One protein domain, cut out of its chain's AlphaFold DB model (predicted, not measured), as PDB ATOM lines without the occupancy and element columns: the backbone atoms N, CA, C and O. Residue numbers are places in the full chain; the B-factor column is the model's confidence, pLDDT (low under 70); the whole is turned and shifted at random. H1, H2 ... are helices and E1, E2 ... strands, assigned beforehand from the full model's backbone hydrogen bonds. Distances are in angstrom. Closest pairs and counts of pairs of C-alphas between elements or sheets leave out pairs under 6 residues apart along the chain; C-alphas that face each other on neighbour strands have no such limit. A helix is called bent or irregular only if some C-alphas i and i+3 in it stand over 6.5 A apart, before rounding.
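Overview. This is residues 244 to 352 of the 382 residues of the protein "Crotonobetainyl-CoA:carnitine CoA-transferase" of Anthurium amnicola (UniProt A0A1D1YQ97). Helices H1 and H3 meet as a V, the hairpin E1 E2 between them; H2 and a loop make one end. The printed part has 109 residues, mostly helix, in order H1 H2 H3 E1 E2. It is loose, radius of gyration of the C-alphas 18.2 A, spanning 59 by 27 by 20 A.

Arrangement. H1, residues 244 to 266, with 257 to 265 alone touches H3, residues 295 to 326, at a steep tilt of 43 degrees; the closest C-alphas are 264 and 301, 4.1 A. H2, residues 274 to 281, is apart from both. E1, residues 334 to 338, and E2, residues 342 to 347, are antiparallel; N 336 and O 345 are 2.9 A apart. Every O i to N i+4 pair is within hydrogen-bond range in H1 and H2, 24 of 28 in H3.

Along the chain. H1 begins at C-alpha 244, at (31.621, -15.511, -5.494), and E2 ends at C-alpha 347, at (21.379, -4.864, 1.995). H3 is only just irregular: C-alphas 300 and 303 are 6.7 A apart.

Size, cuts and confidence. The H2 to H3 link is long, with 13 residues; pLDDT is under 70 in 29 printed residues, namely residues 269 to 293, residue 329 and residues 350 to 352.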
ATOM      1  N   TRP A 244      32.915 -15.331  -4.835       85.75
ATOM      2  CA  TRP A 244      31.621 -15.511  -5.494       85.75
ATOM      3  C   TRP A 244      30.572 -14.502  -5.037       85.75
ATOM      4  O   TRP A 244      29.775 -14.042  -5.848       85.75
ATOM      5  N   GLN A 245      30.609 -14.097  -3.769       85.88
ATOM      6  CA  GLN A 245      29.757 -13.033  -3.249       85.88
ATOM      7  C   GLN A 245      30.012 -11.691  -3.947       85.88
ATOM      8  O   GLN A 245      29.054 -10.994  -4.262       85.88
ATOM      9  N   TYR A 246      31.265 -11.363  -4.288       87.12
ATOM     10  CA  TYR A 246      31.565 -10.178  -5.105       87.12
ATOM     11  C   TYR A 246      30.981 -10.275  -6.513       87.12
ATOM     12  O   TYR A 246      30.448  -9.293  -7.022       87.12
ATOM     13  N   VAL A 247      31.063 -11.451  -7.142       91.12
ATOM     14  CA  VAL A 247      30.491 -11.670  -8.480       91.12
ATOM     15  C   VAL A 247      28.974 -11.501  -8.444       91.12
ATOM     16  O   VAL A 247      28.416 -10.815  -9.296       91.12
ATOM     17  N   ILE A 248      28.314 -12.069  -7.435       90.62
ATOM     18  CA  ILE A 248      26.864 -11.949  -7.251       90.62
ATOM     19  C   ILE A 248      26.478 -10.496  -6.952       90.62
ATOM     20  O   ILE A 248      25.542  -9.987  -7.562       90.62
ATOM     21  N   ALA A 249      27.208  -9.805  -6.073       87.94
ATOM     22  CA  ALA A 249      26.965  -8.395  -5.773       87.94
ATOM     23  C   ALA A 249      27.109  -7.515  -7.024       87.94
ATOM     24  O   ALA A 249      26.262  -6.661  -7.277       87.94
ATOM     25  N   LEU A 250      28.136  -7.759  -7.845       90.19
ATOM     26  CA  LEU A 250      28.335  -7.049  -9.107       90.19
ATOM     27  C   LEU A 250      27.212  -7.347 -10.108       90.19
ATOM     28  O   LEU A 250      26.697  -6.426 -10.733       90.19
ATOM     29  N   LEU A 251      26.812  -8.613 -10.245       93.19
ATOM     30  CA  LEU A 251      25.717  -9.016 -11.127       93.19
ATOM     31  C   LEU A 251      24.402  -8.337 -10.725       93.19
ATOM     32  O   LEU A 251      23.709  -7.785 -11.575       93.19
ATOM     33  N   LEU A 252      24.086  -8.339  -9.431       91.19
ATOM     34  CA  LEU A 252      22.904  -7.677  -8.885       91.19
ATOM     35  C   LEU A 252      22.951  -6.162  -9.077       91.19
ATOM     36  O   LEU A 252      21.938  -5.550  -9.408       91.19
ATOM     37  N   PHE A 253      24.126  -5.554  -8.931       90.88
ATOM     38  CA  PHE A 253      24.314  -4.134  -9.202       90.88
ATOM     39  C   PHE A 253      24.070  -3.799 -10.680       90.88
ATOM     40  O   PHE A 253      23.330  -2.866 -10.979       90.88
ATOM     41  N   VAL A 254      24.605  -4.595 -11.612       92.00
ATOM     42  CA  VAL A 254      24.353  -4.424 -13.055       92.00
ATOM     43  C   VAL A 254      22.874  -4.617 -13.387       92.00
ATOM     44  O   VAL A 254      22.308  -3.822 -14.135       92.00
ATOM     45  N   LEU A 255      22.226  -5.622 -12.795       91.44
ATOM     46  CA  LEU A 255      20.794  -5.851 -12.978       91.44
ATOM     47  C   LEU A 255      19.963  -4.678 -12.433       91.44
ATOM     48  O   LEU A 255      18.984  -4.281 -13.053       91.44
ATOM     49  N   THR A 256      20.403  -4.066 -11.332       90.19
ATOM     50  CA  THR A 256      19.771  -2.868 -10.762       90.19
ATOM     51  C   THR A 256      19.919  -1.660 -11.687       90.19
ATOM     52  O   THR A 256      18.955  -0.927 -11.886       90.19
ATOM     53  N   ILE A 257      21.082  -1.478 -12.323       90.38
ATOM     54  CA  ILE A 257      21.256  -0.450 -13.361       90.38
ATOM     55  C   ILE A 257      20.275  -0.688 -14.514       90.38
ATOM     56  O   ILE A 257      19.619   0.256 -14.951       90.38
ATOM     57  N   GLY A 258      20.140  -1.940 -14.966       89.75
ATOM     58  CA  GLY A 258      19.173  -2.333 -15.991       89.75
ATOM     59  C   GLY A 258      17.742  -1.949 -15.615       89.75
ATOM     60  O   GLY A 258      17.101  -1.208 -16.353       89.75
ATOM     61  N   SER A 259      17.276  -2.346 -14.429       88.75
ATOM     62  CA  SER A 259      15.929  -2.015 -13.945       88.75
ATOM     63  C   SER A 259      15.696  -0.506 -13.775       88.75
ATOM     64  O   SER A 259      14.615  -0.007 -14.079       88.75
ATOM     65  N   CYS A 260      16.703   0.263 -13.346       87.75
ATOM     66  CA  CYS A 260      16.599   1.724 -13.283       87.75
ATOM     67  C   CYS A 260      16.458   2.364 -14.676       87.75
ATOM     68  O   CYS A 260      15.702   3.324 -14.836       87.75
ATOM     69  N   VAL A 261      17.163   1.840 -15.684       88.50
ATOM     70  CA  VAL A 261      17.043   2.306 -17.076       88.50
ATOM     71  C   VAL A 261      15.695   1.906 -17.675       88.50
ATOM     72  O   VAL A 261      15.060   2.737 -18.319       88.50
ATOM     73  N   GLU A 262      15.219   0.686 -17.417       86.56
ATOM     74  CA  GLU A 262      13.895   0.217 -17.849       86.56
ATOM     75  C   GLU A 262      12.783   1.142 -17.359       86.56
ATOM     76  O   GLU A 262      11.914   1.518 -18.139       86.56
ATOM     77  N   ILE A 263      12.843   1.593 -16.105       84.19
ATOM     78  CA  ILE A 263      11.874   2.557 -15.567       84.19
ATOM     79  C   ILE A 263      12.011   3.927 -16.211       84.19
ATOM     80  O   ILE A 263      11.004   4.571 -16.504       84.19
ATOM     81  N   GLY A 264      13.237   4.376 -16.476       83.94
ATOM     82  CA  GLY A 264      13.464   5.600 -17.236       83.94
ATOM     83  C   GLY A 264      12.821   5.552 -18.625       83.94
ATOM     84  O   GLY A 264      12.198   6.530 -19.037       83.94
ATOM     85  N   ILE A 265      12.892   4.407 -19.307       81.62
ATOM     86  CA  ILE A 265      12.256   4.189 -20.614       81.62
ATOM     87  C   ILE A 265      10.730   4.074 -20.461       81.62
ATOM     88  O   ILE A 265       9.986   4.744 -21.174       81.62
ATOM     89  N   ALA A 266      10.248   3.284 -19.499       78.56
ATOM     90  CA  ALA A 266       8.824   3.080 -19.239       78.56
ATOM     91  C   ALA A 266       8.107   4.376 -18.822       78.56
ATOM     92  O   ALA A 266       6.952   4.589 -19.180       78.56
ATOM     93  N   SER A 267       8.793   5.294 -18.133       75.31
ATOM     94  CA  SER A 267       8.248   6.618 -17.788       75.31
ATOM     95  C   SER A 267       7.951   7.491 -19.014       75.31
ATOM     96  O   SER A 267       7.141   8.414 -18.947       75.31
ATOM     97  N   GLN A 268       8.569   7.171 -20.152       73.56
ATOM     98  CA  GLN A 268       8.404   7.874 -21.417       73.56
ATOM     99  C   GLN A 268       7.472   7.125 -22.374       73.56
ATOM    100  O   GLN A 268       7.398   7.514 -23.536       73.56
ATOM    101  N   LEU A 269       6.727   6.109 -21.903       68.25
ATOM    102  CA  LEU A 269       5.863   5.249 -22.729       68.25
ATOM    103  C   LEU A 269       4.925   6.042 -23.662       68.25
ATOM    104  O   LEU A 269       4.724   5.664 -24.812       68.25
ATOM    105  N   THR A 270       4.415   7.188 -23.205       63.12
ATOM    106  CA  THR A 270       3.527   8.077 -23.979       63.12
ATOM    107  C   THR A 270       4.228   8.809 -25.136       63.12
ATOM    108  O   THR A 270       3.562   9.323 -26.028       63.12
ATOM    109  N   SER A 271       5.562   8.871 -25.131       63.66
ATOM    110  CA  SER A 271       6.389   9.509 -26.168       63.66
ATOM    111  C   SER A 271       7.048   8.504 -27.121       63.66
ATOM    112  O   SER A 271       7.814   8.917 -27.994       63.66
ATOM    113  N   LEU A 272       6.791   7.196 -26.966       65.56
ATOM    114  CA  LEU A 272       7.356   6.185 -27.862       65.56
ATOM    115  C   LEU A 272       6.762   6.312 -29.276       65.56
ATOM    116  O   LEU A 272       5.586   6.658 -29.426       65.56
ATOM    117  N   PRO A 273       7.537   5.991 -30.328       63.06
ATOM    118  CA  PRO A 273       7.021   5.950 -31.685       63.06
ATOM    119  C   PRO A 273       5.887   4.919 -31.767       63.06
ATOM    120  O   PRO A 273       5.987   3.850 -31.146       63.06
ATOM    121  N   PRO A 274       4.836   5.179 -32.564       62.28
ATOM    122  CA  PRO A 274       3.719   4.252 -32.721       62.28
ATOM    123  C   PRO A 274       4.165   2.872 -33.225       62.28
ATOM    124  O   PRO A 274       3.452   1.903 -33.005       62.28
ATOM    125  N   ASP A 275       5.343   2.763 -33.840       60.78
ATOM    126  CA  ASP A 275       5.900   1.510 -34.360       60.78
ATOM    127  C   ASP A 275       6.348   0.549 -33.244       60.78
ATOM    128  O   ASP A 275       6.121  -0.655 -33.329       60.78
ATOM    129  N   VAL A 276       6.899   1.074 -32.144       64.19
ATOM    130  CA  VAL A 276       7.305   0.263 -30.980       64.19
ATOM    131  C   VAL A 276       6.087  -0.098 -30.130       64.19
ATOM    132  O   VAL A 276       5.966  -1.220 -29.646       64.19
ATOM    133  N   VAL A 277       5.136   0.829 -29.991       66.69
ATOM    134  CA  VAL A 277       3.878   0.572 -29.274       66.69
ATOM    135  C   VAL A 277       3.042  -0.478 -30.007       66.69
ATOM    136  O   VAL A 277       2.530  -1.389 -29.361       66.69
ATOM    137  N   LYS A 278       2.957  -0.416 -31.342       62.34
ATOM    138  CA  LYS A 278       2.300  -1.451 -32.155       62.34
ATOM    139  C   LYS A 278       2.973  -2.811 -32.009       62.34
ATOM    140  O   LYS A 278       2.270  -3.796 -31.850       62.34
ATOM    141  N   TYR A 279       4.303  -2.873 -31.940       65.81
ATOM    142  CA  TYR A 279       5.016  -4.128 -31.680       65.81
ATOM    143  C   TYR A 279       4.646  -4.773 -30.330       65.81
ATOM    144  O   TYR A 279       4.482  -5.987 -30.250       65.81
ATOM    145  N   PHE A 280       4.463  -3.978 -29.270       66.44
ATOM    146  CA  PHE A 280       4.065  -4.497 -27.953       66.44
ATOM    147  C   PHE A 280       2.553  -4.717 -27.786       66.44
ATOM    148  O   PHE A 280       2.143  -5.450 -26.887       66.44
ATOM    149  N   THR A 281       1.724  -4.090 -28.625       68.38
ATOM    150  CA  THR A 281       0.255  -4.114 -28.496       68.38
ATOM    151  C   THR A 281      -0.406  -5.080 -29.486       68.38
ATOM    152  O   THR A 281      -1.445  -5.657 -29.165       68.38
ATOM    153  N   ASP A 282       0.195  -5.302 -30.658       65.38
ATOM    154  CA  ASP A 282      -0.364  -6.137 -31.719       65.38
ATOM    155  C   ASP A 282       0.290  -7.536 -31.729       65.38
ATOM    156  O   ASP A 282       1.469  -7.665 -32.063       65.38
ATOM    157  N   PRO A 283      -0.457  -8.631 -31.476       63.22
ATOM    158  CA  PRO A 283       0.086  -9.998 -31.439       63.22
ATOM    159  C   PRO A 283       0.546 -10.539 -32.809       63.22
ATOM    160  O   PRO A 283       0.967 -11.688 -32.906       63.22
ATOM    161  N   ASN A 284       0.434  -9.734 -33.871       63.19
ATOM    162  CA  ASN A 284       0.763 -10.095 -35.252       63.19
ATOM    163  C   ASN A 284       1.926  -9.260 -35.830       63.19
ATOM    164  O   ASN A 284       2.313  -9.451 -36.983       63.19
ATOM    165  N   ALA A 285       2.477  -8.325 -35.047       61.69
ATOM    166  CA  ALA A 285       3.644  -7.539 -35.425       61.69
ATOM    167  C   ALA A 285       4.911  -8.390 -35.230       61.69
ATOM    168  O   ALA A 285       5.375  -8.613 -34.117       61.69
ATOM    169  N   SER A 286       5.447  -8.919 -36.331       59.41
ATOM    170  CA  SER A 286       6.628  -9.799 -36.347       59.41
ATOM    171  C   SER A 286       7.905  -9.098 -36.818       59.41
ATOM    172  O   SER A 286       8.980  -9.699 -36.799       59.41
ATOM    173  N   GLU A 287       7.810  -7.826 -37.206       64.12
ATOM    174  CA  GLU A 287       8.957  -7.022 -37.617       64.12
ATOM    175  C   GLU A 287       9.584  -6.365 -36.379       64.12
ATOM    176  O   GLU A 287       8.909  -5.590 -35.694       64.12
ATOM    177  N   PRO A 288      10.844  -6.697 -36.037       60.94
ATOM    178  CA  PRO A 288      11.507  -6.086 -34.900       60.94
ATOM    179  C   PRO A 288      11.709  -4.589 -35.181       60.94
ATOM    180  O   PRO A 288      12.192  -4.238 -36.261       60.94
ATOM    181  N   PRO A 289      11.365  -3.696 -34.238       64.94
ATOM    182  CA  PRO A 289      11.606  -2.273 -34.410       64.94
ATOM    183  C   PRO A 289      13.105  -1.991 -34.555       64.94
ATOM    184  O   PRO A 289      13.943  -2.646 -33.929       64.94
ATOM    185  N   ASP A 290      13.445  -0.988 -35.364       65.44
ATOM    186  CA  ASP A 290      14.828  -0.568 -35.586       65.44
ATOM    187  C   ASP A 290      15.467  -0.158 -34.247       65.44
ATOM    188  O   ASP A 290      15.040   0.806 -33.607       65.44
ATOM    189  N   MET A 291      16.513  -0.868 -33.803       61.53
ATOM    190  CA  MET A 291      17.154  -0.615 -32.496       61.53
ATOM    191  C   MET A 291      17.722   0.807 -32.370       61.53
ATOM    192  O   MET A 291      17.929   1.317 -31.269       61.53
ATOM    193  N   GLN A 292      17.947   1.471 -33.503       69.50
ATOM    194  CA  GLN A 292      18.434   2.842 -33.577       69.50
ATOM    195  C   GLN A 292      17.403   3.870 -33.085       69.50
ATOM    196  O   GLN A 292      17.789   4.939 -32.615       69.50
ATOM    197  N   LEU A 293      16.108   3.528 -33.102       68.06
ATOM    198  CA  LEU A 293      15.041   4.357 -32.533       68.06
ATOM    199  C   LEU A 293      15.052   4.373 -31.002       68.06
ATOM    200  O   LEU A 293      14.514   5.305 -30.418       68.06
ATOM    201  N   LEU A 294      15.670   3.385 -30.346       70.38
ATOM    202  CA  LEU A 294      15.664   3.242 -28.885       70.38
ATOM    203  C   LEU A 294      16.757   4.092 -28.207       70.38
ATOM    204  O   LEU A 294      16.595   4.522 -27.066       70.38
ATOM    205  N   TYR A 295      17.835   4.409 -28.931       74.44
ATOM    206  CA  TYR A 295      18.965   5.220 -28.456       74.44
ATOM    207  C   TYR A 295      18.568   6.579 -27.824       74.44
ATOM    208  O   TYR A 295      18.975   6.830 -26.687       74.44
ATOM    209  N   PRO A 296      17.742   7.439 -28.462       76.44
ATOM    210  CA  PRO A 296      17.343   8.722 -27.864       76.44
ATOM    211  C   PRO A 296      16.491   8.574 -26.590       76.44
ATOM    212  O   PRO A 296      16.509   9.453 -25.726       76.44
ATOM    213  N   PHE A 297      15.773   7.456 -26.433       73.44
ATOM    214  CA  PHE A 297      15.000   7.174 -25.219       73.44
ATOM    215  C   PHE A 297      15.899   6.760 -24.062       73.44
ATOM    216  O   PHE A 297      15.646   7.166 -22.930       73.44
ATOM    217  N   VAL A 298      16.977   6.018 -24.339       80.19
ATOM    218  CA  VAL A 298      17.992   5.707 -23.326       80.19
ATOM    219  C   VAL A 298      18.634   6.999 -22.827       80.19
ATOM    220  O   VAL A 298      18.654   7.221 -21.622       80.19
ATOM    221  N   GLU A 299      19.070   7.898 -23.718       82.12
ATOM    222  CA  GLU A 299      19.659   9.187 -23.312       82.12
ATOM    223  C   GLU A 299      18.698  10.041 -22.473       82.12
ATOM    224  O   GLU A 299      19.110  10.655 -21.488       82.12
ATOM    225  N   SER A 300      17.409  10.023 -22.808       82.12
ATOM    226  CA  SER A 300      16.371  10.740 -22.060       82.12
ATOM    227  C   SER A 300      16.027  10.070 -20.720       82.12
ATOM    228  O   SER A 300      15.612  10.741 -19.778       82.12
ATOM    229  N   ALA A 301      16.214   8.751 -20.615       83.19
ATOM    230  CA  ALA A 301      15.998   7.946 -19.410       83.19
ATOM    231  C   ALA A 301      17.166   8.031 -18.409       83.19
ATOM    232  O   ALA A 301      16.964   7.845 -17.205       83.19
ATOM    233  N   LEU A 302      18.380   8.334 -18.886       87.50
ATOM    234  CA  LEU A 302      19.592   8.398 -18.066       87.50
ATOM    235  C   LEU A 302      19.491   9.360 -16.870       87.50
ATOM    236  O   LEU A 302      19.880   8.946 -15.781       87.50
ATOM    237  N   PRO A 303      18.968  10.600 -16.980       89.62
ATOM    238  CA  PRO A 303      18.854  11.502 -15.832       89.62
ATOM    239  C   PRO A 303      18.006  10.926 -14.694       89.62
ATOM    240  O   PRO A 303      18.363  11.080 -13.527       89.62
ATOM    241  N   LEU A 304      16.913  10.225 -15.024       86.06
ATOM    242  CA  LEU A 304      16.067   9.566 -14.032       86.06
ATOM    243  C   LEU A 304      16.799   8.378 -13.399       86.06
ATOM    244  O   LEU A 304      16.857   8.271 -12.174       86.06
ATOM    245  N   ALA A 305      17.417   7.529 -14.226       88.12
ATOM    246  CA  ALA A 305      18.185   6.380 -13.756       88.12
ATOM    247  C   ALA A 305      19.354   6.808 -12.850       88.12
ATOM    248  O   ALA A 305      19.550   6.227 -11.784       88.12
ATOM    249  N   TYR A 306      20.084   7.867 -13.216       90.25
ATOM    250  CA  TYR A 306      21.136   8.455 -12.386       90.25
ATOM    251  C   TYR A 306      20.598   9.046 -11.086       90.25
ATOM    252  O   TYR A 306      21.267   8.933 -10.063       90.25
ATOM    253  N   GLY A 307      19.408   9.650 -11.100       90.62
ATOM    254  CA  GLY A 307      18.752  10.137  -9.889       90.62
ATOM    255  C   GLY A 307      18.490   9.006  -8.894       90.62
ATOM    256  O   GLY A 307      18.934   9.079  -7.749       90.62
ATOM    257  N   VAL A 308      17.840   7.930  -9.347       87.94
ATOM    258  CA  VAL A 308      17.487   6.778  -8.498       87.94
ATOM    259  C   VAL A 308      18.737   6.030  -8.018       87.94
ATOM    260  O   VAL A 308      18.908   5.815  -6.818       87.94
ATOM    261  N   LEU A 309      19.658   5.696  -8.929       89.25
ATOM    262  CA  LEU A 309      20.917   5.027  -8.576       89.25
ATOM    263  C   LEU A 309      21.798   5.897  -7.680       89.25
ATOM    264  O   LEU A 309      22.438   5.386  -6.764       89.25
ATOM    265  N   GLY A 310      21.835   7.205  -7.934       90.06
ATOM    266  CA  GLY A 310      22.605   8.162  -7.155       90.06
ATOM    267  C   GLY A 310      22.141   8.198  -5.707       90.06
ATOM    268  O   GLY A 310      22.964   8.029  -4.811       90.06
ATOM    269  N   VAL A 311      20.833   8.342  -5.472       90.12
ATOM    270  CA  VAL A 311      20.269   8.314  -4.113       90.12
ATOM    271  C   VAL A 311      20.604   6.999  -3.414       90.12
ATOM    272  O   VAL A 311      21.074   7.039  -2.278       90.12
ATOM    273  N   GLN A 312      20.462   5.854  -4.090       88.06
ATOM    274  CA  GLN A 312      20.776   4.565  -3.474       88.06
ATOM    275  C   GLN A 312      22.263   4.429  -3.125       88.06
ATOM    276  O   GLN A 312      22.610   3.997  -2.029       88.06
ATOM    277  N   LEU A 313      23.157   4.833  -4.028       88.31
ATOM    278  CA  LEU A 313      24.596   4.810  -3.773       88.31
ATOM    279  C   LEU A 313      24.975   5.743  -2.622       88.31
ATOM    280  O   LEU A 313      25.764   5.356  -1.762       88.31
ATOM    281  N   PHE A 314      24.406   6.950  -2.569       89.56
ATOM    282  CA  PHE A 314      24.636   7.873  -1.460       89.56
ATOM    283  C   PHE A 314      24.087   7.340  -0.136       89.56
ATOM    284  O   PHE A 314      24.734   7.539   0.891       89.56
ATOM    285  N   HIS A 315      22.950   6.641  -0.153       86.94
ATOM    286  CA  HIS A 315      22.381   5.994   1.026       86.94
ATOM    287  C   HIS A 315      23.347   4.942   1.596       86.94
ATOM    288  O   HIS A 315      23.687   4.993   2.778       86.94
ATOM    289  N   GLU A 316      23.902   4.073   0.742       85.38
ATOM    290  CA  GLU A 316      24.893   3.078   1.175       85.38
ATOM    291  C   GLU A 316      26.202   3.713   1.634       85.38
ATOM    292  O   GLU A 316      26.757   3.346   2.670       85.38
ATOM    293  N   VAL A 317      26.699   4.711   0.902       86.69
ATOM    294  CA  VAL A 317      27.899   5.458   1.297       86.69
ATOM    295  C   VAL A 317      27.683   6.140   2.653       86.69
ATOM    296  O   VAL A 317      28.595   6.143   3.478       86.69
ATOM    297  N   GLY A 318      26.475   6.632   2.937       85.38
ATOM    298  CA  GLY A 318      26.077   7.137   4.251       85.38
ATOM    299  C   GLY A 318      26.256   6.099   5.361       85.38
ATOM    300  O   GLY A 318      26.890   6.401   6.376       85.38
ATOM    301  N   HIS A 319      25.800   4.861   5.140       83.06
ATOM    302  CA  HIS A 319      26.025   3.744   6.069       83.06
ATOM    303  C   HIS A 319      27.517   3.457   6.266       83.06
ATOM    304  O   HIS A 319      27.982   3.336   7.403       83.06
ATOM    305  N   PHE A 320      28.302   3.452   5.184       82.50
ATOM    306  CA  PHE A 320      29.756   3.274   5.258       82.50
ATOM    307  C   PHE A 320      30.459   4.371   6.063       82.50
ATOM    308  O   PHE A 320      31.303   4.067   6.914       82.50
ATOM    309  N   LEU A 321      30.102   5.639   5.848       85.25
ATOM    310  CA  LEU A 321      30.675   6.760   6.595       85.25
ATOM    311  C   LEU A 321      30.265   6.735   8.071       85.25
ATOM    312  O   LEU A 321      31.089   7.052   8.927       85.25
ATOM    313  N   ALA A 322      29.031   6.338   8.388       84.06
ATOM    314  CA  ALA A 322      28.554   6.226   9.765       84.06
ATOM    315  C   ALA A 322      29.224   5.074  10.537       84.06
ATOM    316  O   ALA A 322      29.460   5.183  11.745       84.06
ATOM    317  N   ALA A 323      29.572   3.982   9.849       78.62
ATOM    318  CA  ALA A 323      30.264   2.835  10.436       78.62
ATOM    319  C   ALA A 323      31.773   3.060  10.628       78.62
ATOM    320  O   ALA A 323      32.357   2.530  11.580       78.62
ATOM    321  N   PHE A 324      32.402   3.883   9.780       76.94
ATOM    322  CA  PHE A 324      33.837   4.179   9.829       76.94
ATOM    323  C   PHE A 324      34.354   4.639  11.211       76.94
ATOM    324  O   PHE A 324      35.296   4.025  11.722       76.94
ATOM    325  N   PRO A 325      33.756   5.646  11.888       78.44
ATOM    326  CA  PRO A 325      34.220   6.074  13.209       78.44
ATOM    327  C   PRO A 325      33.993   5.012  14.293       78.44
ATOM    328  O   PRO A 325      34.718   4.989  15.288       78.44
ATOM    329  N   LYS A 326      33.018   4.114  14.103       74.00
ATOM    330  CA  LYS A 326      32.657   3.061  15.065       74.00
ATOM    331  C   LYS A 326      33.472   1.775  14.889       74.00
ATOM    332  O   LYS A 326      33.295   0.850  15.674       74.00
ATOM    333  N   LYS A 327      34.383   1.721  13.904       70.25
ATOM    334  CA  LYS A 327      35.206   0.542  13.564       70.25
ATOM    335  C   LYS A 327      34.382  -0.730  13.312       70.25
ATOM    336  O   LYS A 327      34.893  -1.836  13.481       70.25
ATOM    337  N   VAL A 328      33.130  -0.573  12.887       70.81
ATOM    338  CA  VAL A 328      32.279  -1.692  12.469       70.81
ATOM    339  C   VAL A 328      32.704  -2.082  11.059       70.81
ATOM    340  O   VAL A 328      32.818  -1.222  10.183       70.81
ATOM    341  N   LYS A 329      32.981  -3.367  10.827       66.56
ATOM    342  CA  LYS A 329      33.279  -3.847   9.476       66.56
ATOM    343  C   LYS A 329      31.946  -4.034   8.767       66.56
ATOM    344  O   LYS A 329      31.151  -4.860   9.184       66.56
ATOM    345  N   LEU A 330      31.684  -3.272   7.717       72.62
ATOM    346  CA  LEU A 330      30.533  -3.520   6.851       72.62
ATOM    347  C   LEU A 330      30.938  -4.459   5.716       72.62
ATOM    348  O   LEU A 330      32.074  -4.419   5.236       72.62
ATOM    349  N   SER A 331      30.009  -5.316   5.315       75.62
ATOM    350  CA  SER A 331      30.111  -6.135   4.118       75.62
ATOM    351  C   SER A 331      29.684  -5.338   2.882       75.62
ATOM    352  O   SER A 331      29.270  -4.180   2.962       75.62
ATOM    353  N   ILE A 332      29.841  -5.950   1.712       82.12
ATOM    354  CA  ILE A 332      29.500  -5.335   0.428       82.12
ATOM    355  C   ILE A 332      27.973  -5.183   0.334       82.12
ATOM    356  O   ILE A 332      27.263  -6.132   0.675       82.12
ATOM    357  N   PRO A 333      27.460  -4.042  -0.158       85.12
ATOM    358  CA  PRO A 333      26.034  -3.861  -0.398       85.12
ATOM    359  C   PRO A 333      25.541  -4.788  -1.516       85.12
ATOM    360  O   PRO A 333      26.081  -4.779  -2.625       85.12
ATOM    361  N   TYR A 334      24.481  -5.548  -1.243       86.88
ATOM    362  CA  TYR A 334      23.746  -6.310  -2.253       86.88
ATOM    363  C   TYR A 334      22.506  -5.539  -2.677       86.88
ATOM    364  O   TYR A 334      21.566  -5.413  -1.898       86.88
ATOM    365  N   PHE A 335      22.500  -5.037  -3.907       86.88
ATOM    366  CA  PHE A 335      21.349  -4.333  -4.462       86.88
ATOM    367  C   PHE A 335      20.262  -5.327  -4.858       86.88
ATOM    368  O   PHE A 335      20.552  -6.363  -5.455       86.88
ATOM    369  N   ILE A 336      19.011  -5.015  -4.537       87.69
ATOM    370  CA  ILE A 336      17.871  -5.829  -4.947       87.69
ATOM    371  C   ILE A 336      17.185  -5.111  -6.114       87.69
ATOM    372  O   ILE A 336      16.552  -4.069  -5.901       87.69
ATOM    373  N   PRO A 337      17.319  -5.627  -7.348       86.94
ATOM    374  CA  PRO A 337      16.686  -5.029  -8.513       86.94
ATOM    375  C   PRO A 337      15.171  -5.215  -8.453       86.94
ATOM    376  O   PRO A 337      14.667  -6.251  -8.013       86.94
ATOM    377  N   ASN A 338      14.441  -4.207  -8.922       85.81
ATOM    378  CA  ASN A 338      12.995  -4.274  -9.041       85.81
ATOM    379  C   ASN A 338      12.537  -3.576 -10.327       85.81
ATOM    380  O   ASN A 338      12.843  -2.410 -10.540       85.81
ATOM    381  N   ILE A 339      11.738  -4.261 -11.143       78.00
ATOM    382  CA  ILE A 339      11.293  -3.761 -12.457       78.00
ATOM    383  C   ILE A 339      10.274  -2.605 -12.334       78.00
ATOM    384  O   ILE A 339      10.161  -1.772 -13.223       78.00
ATOM    385  N   THR A 340       9.538  -2.522 -11.223       79.81
ATOM    386  CA  THR A 340       8.497  -1.501 -10.983       79.81
ATOM    387  C   THR A 340       9.010  -0.195 -10.366       79.81
ATOM    388  O   THR A 340       8.460   0.862 -10.656       79.81
ATOM    389  N   LEU A 341      10.050  -0.248  -9.524       75.44
ATOM    390  CA  LEU A 341      10.590   0.893  -8.758       75.44
ATOM    391  C   LEU A 341      12.075   1.181  -9.036       75.44
ATOM    392  O   LEU A 341      12.559   2.277  -8.774       75.44
ATOM    393  N   GLY A 342      12.801   0.214  -9.595       77.31
ATOM    394  CA  GLY A 342      14.183   0.325 -10.063       77.31
ATOM    395  C   GLY A 342      15.090  -0.451  -9.130       77.31
ATOM    396  O   GLY A 342      15.814  -1.355  -9.541       77.31
ATOM    397  N   SER A 343      14.955  -0.176  -7.835       83.56
ATOM    398  CA  SER A 343      15.585  -0.938  -6.767       83.56
ATOM    399  C   SER A 343      14.720  -0.899  -5.511       83.56
ATOM    400  O   SER A 343      14.092   0.117  -5.229       83.56
ATOM    401  N   PHE A 344      14.715  -1.987  -4.741       82.75
ATOM    402  CA  PHE A 344      14.205  -1.972  -3.361       82.75
ATOM    403  C   PHE A 344      15.228  -1.441  -2.351       82.75
ATOM    404  O   PHE A 344      14.941  -1.351  -1.161       82.75
ATOM    405  N   GLY A 345      16.425  -1.114  -2.827       82.06
ATOM    406  CA  GLY A 345      17.551  -0.703  -2.019       82.06
ATOM    407  C   GLY A 345      18.657  -1.748  -1.992       82.06
ATOM    408  O   GLY A 345      18.633  -2.723  -2.753       82.06
ATOM    409  N   ALA A 346      19.648  -1.534  -1.130       83.38
ATOM    410  CA  ALA A 346      20.706  -2.500  -0.909       83.38
ATOM    411  C   ALA A 346      20.736  -2.993   0.537       83.38
ATOM    412  O   ALA A 346      20.381  -2.291   1.479       83.38
ATOM    413  N   ILE A 347      21.158  -4.244   0.695       82.12
ATOM    414  CA  ILE A 347      21.379  -4.864   1.995       82.12
ATOM    415  C   ILE A 347      22.879  -4.872   2.255       82.12
ATOM    416  O   ILE A 347      23.635  -5.557   1.560       82.12
ATOM    417  N   THR A 348      23.308  -4.136   3.276       79.88
ATOM    418  CA  THR A 348      24.663  -4.197   3.829       79.88
ATOM    419  C   THR A 348      24.646  -5.051   5.089       79.88
ATOM    420  O   THR A 348      23.890  -4.798   6.023       79.88
ATOM    421  N   GLN A 349      25.464  -6.106   5.130       72.06
ATOM    422  CA  GLN A 349      25.593  -6.915   6.347       72.06
ATOM    423  C   GLN A 349      26.661  -6.277   7.234       72.06
ATOM    424  O   GLN A 349      27.749  -5.939   6.771       72.06
ATOM    425  N   SER A 350      26.380  -6.109   8.520       66.88
ATOM    426  CA  SER A 350      27.397  -5.693   9.479       66.88
ATOM    427  C   SER A 350      28.192  -6.919   9.929       66.88
ATOM    428  O   SER A 350      27.691  -7.832  10.581       66.88
ATOM    429  N   ASN A 351      29.468  -6.951   9.559       54.38
ATOM    430  CA  ASN A 351      30.394  -7.986   9.972       54.38
ATOM    431  C   ASN A 351      30.929  -7.639  11.365       54.38
ATOM    432  O   ASN A 351      31.897  -6.894  11.513       54.38
ATOM    433  N   ALA A 352      30.299  -8.228  12.376       50.38
ATOM    434  CA  ALA A 352      30.608  -8.114  13.796       50.38
ATOM    435  C   ALA A 352      30.059  -6.869  14.506       50.38
ATOM    436  O   ALA A 352      30.414  -5.722  14.228       50.38
TER     437      ALA A 352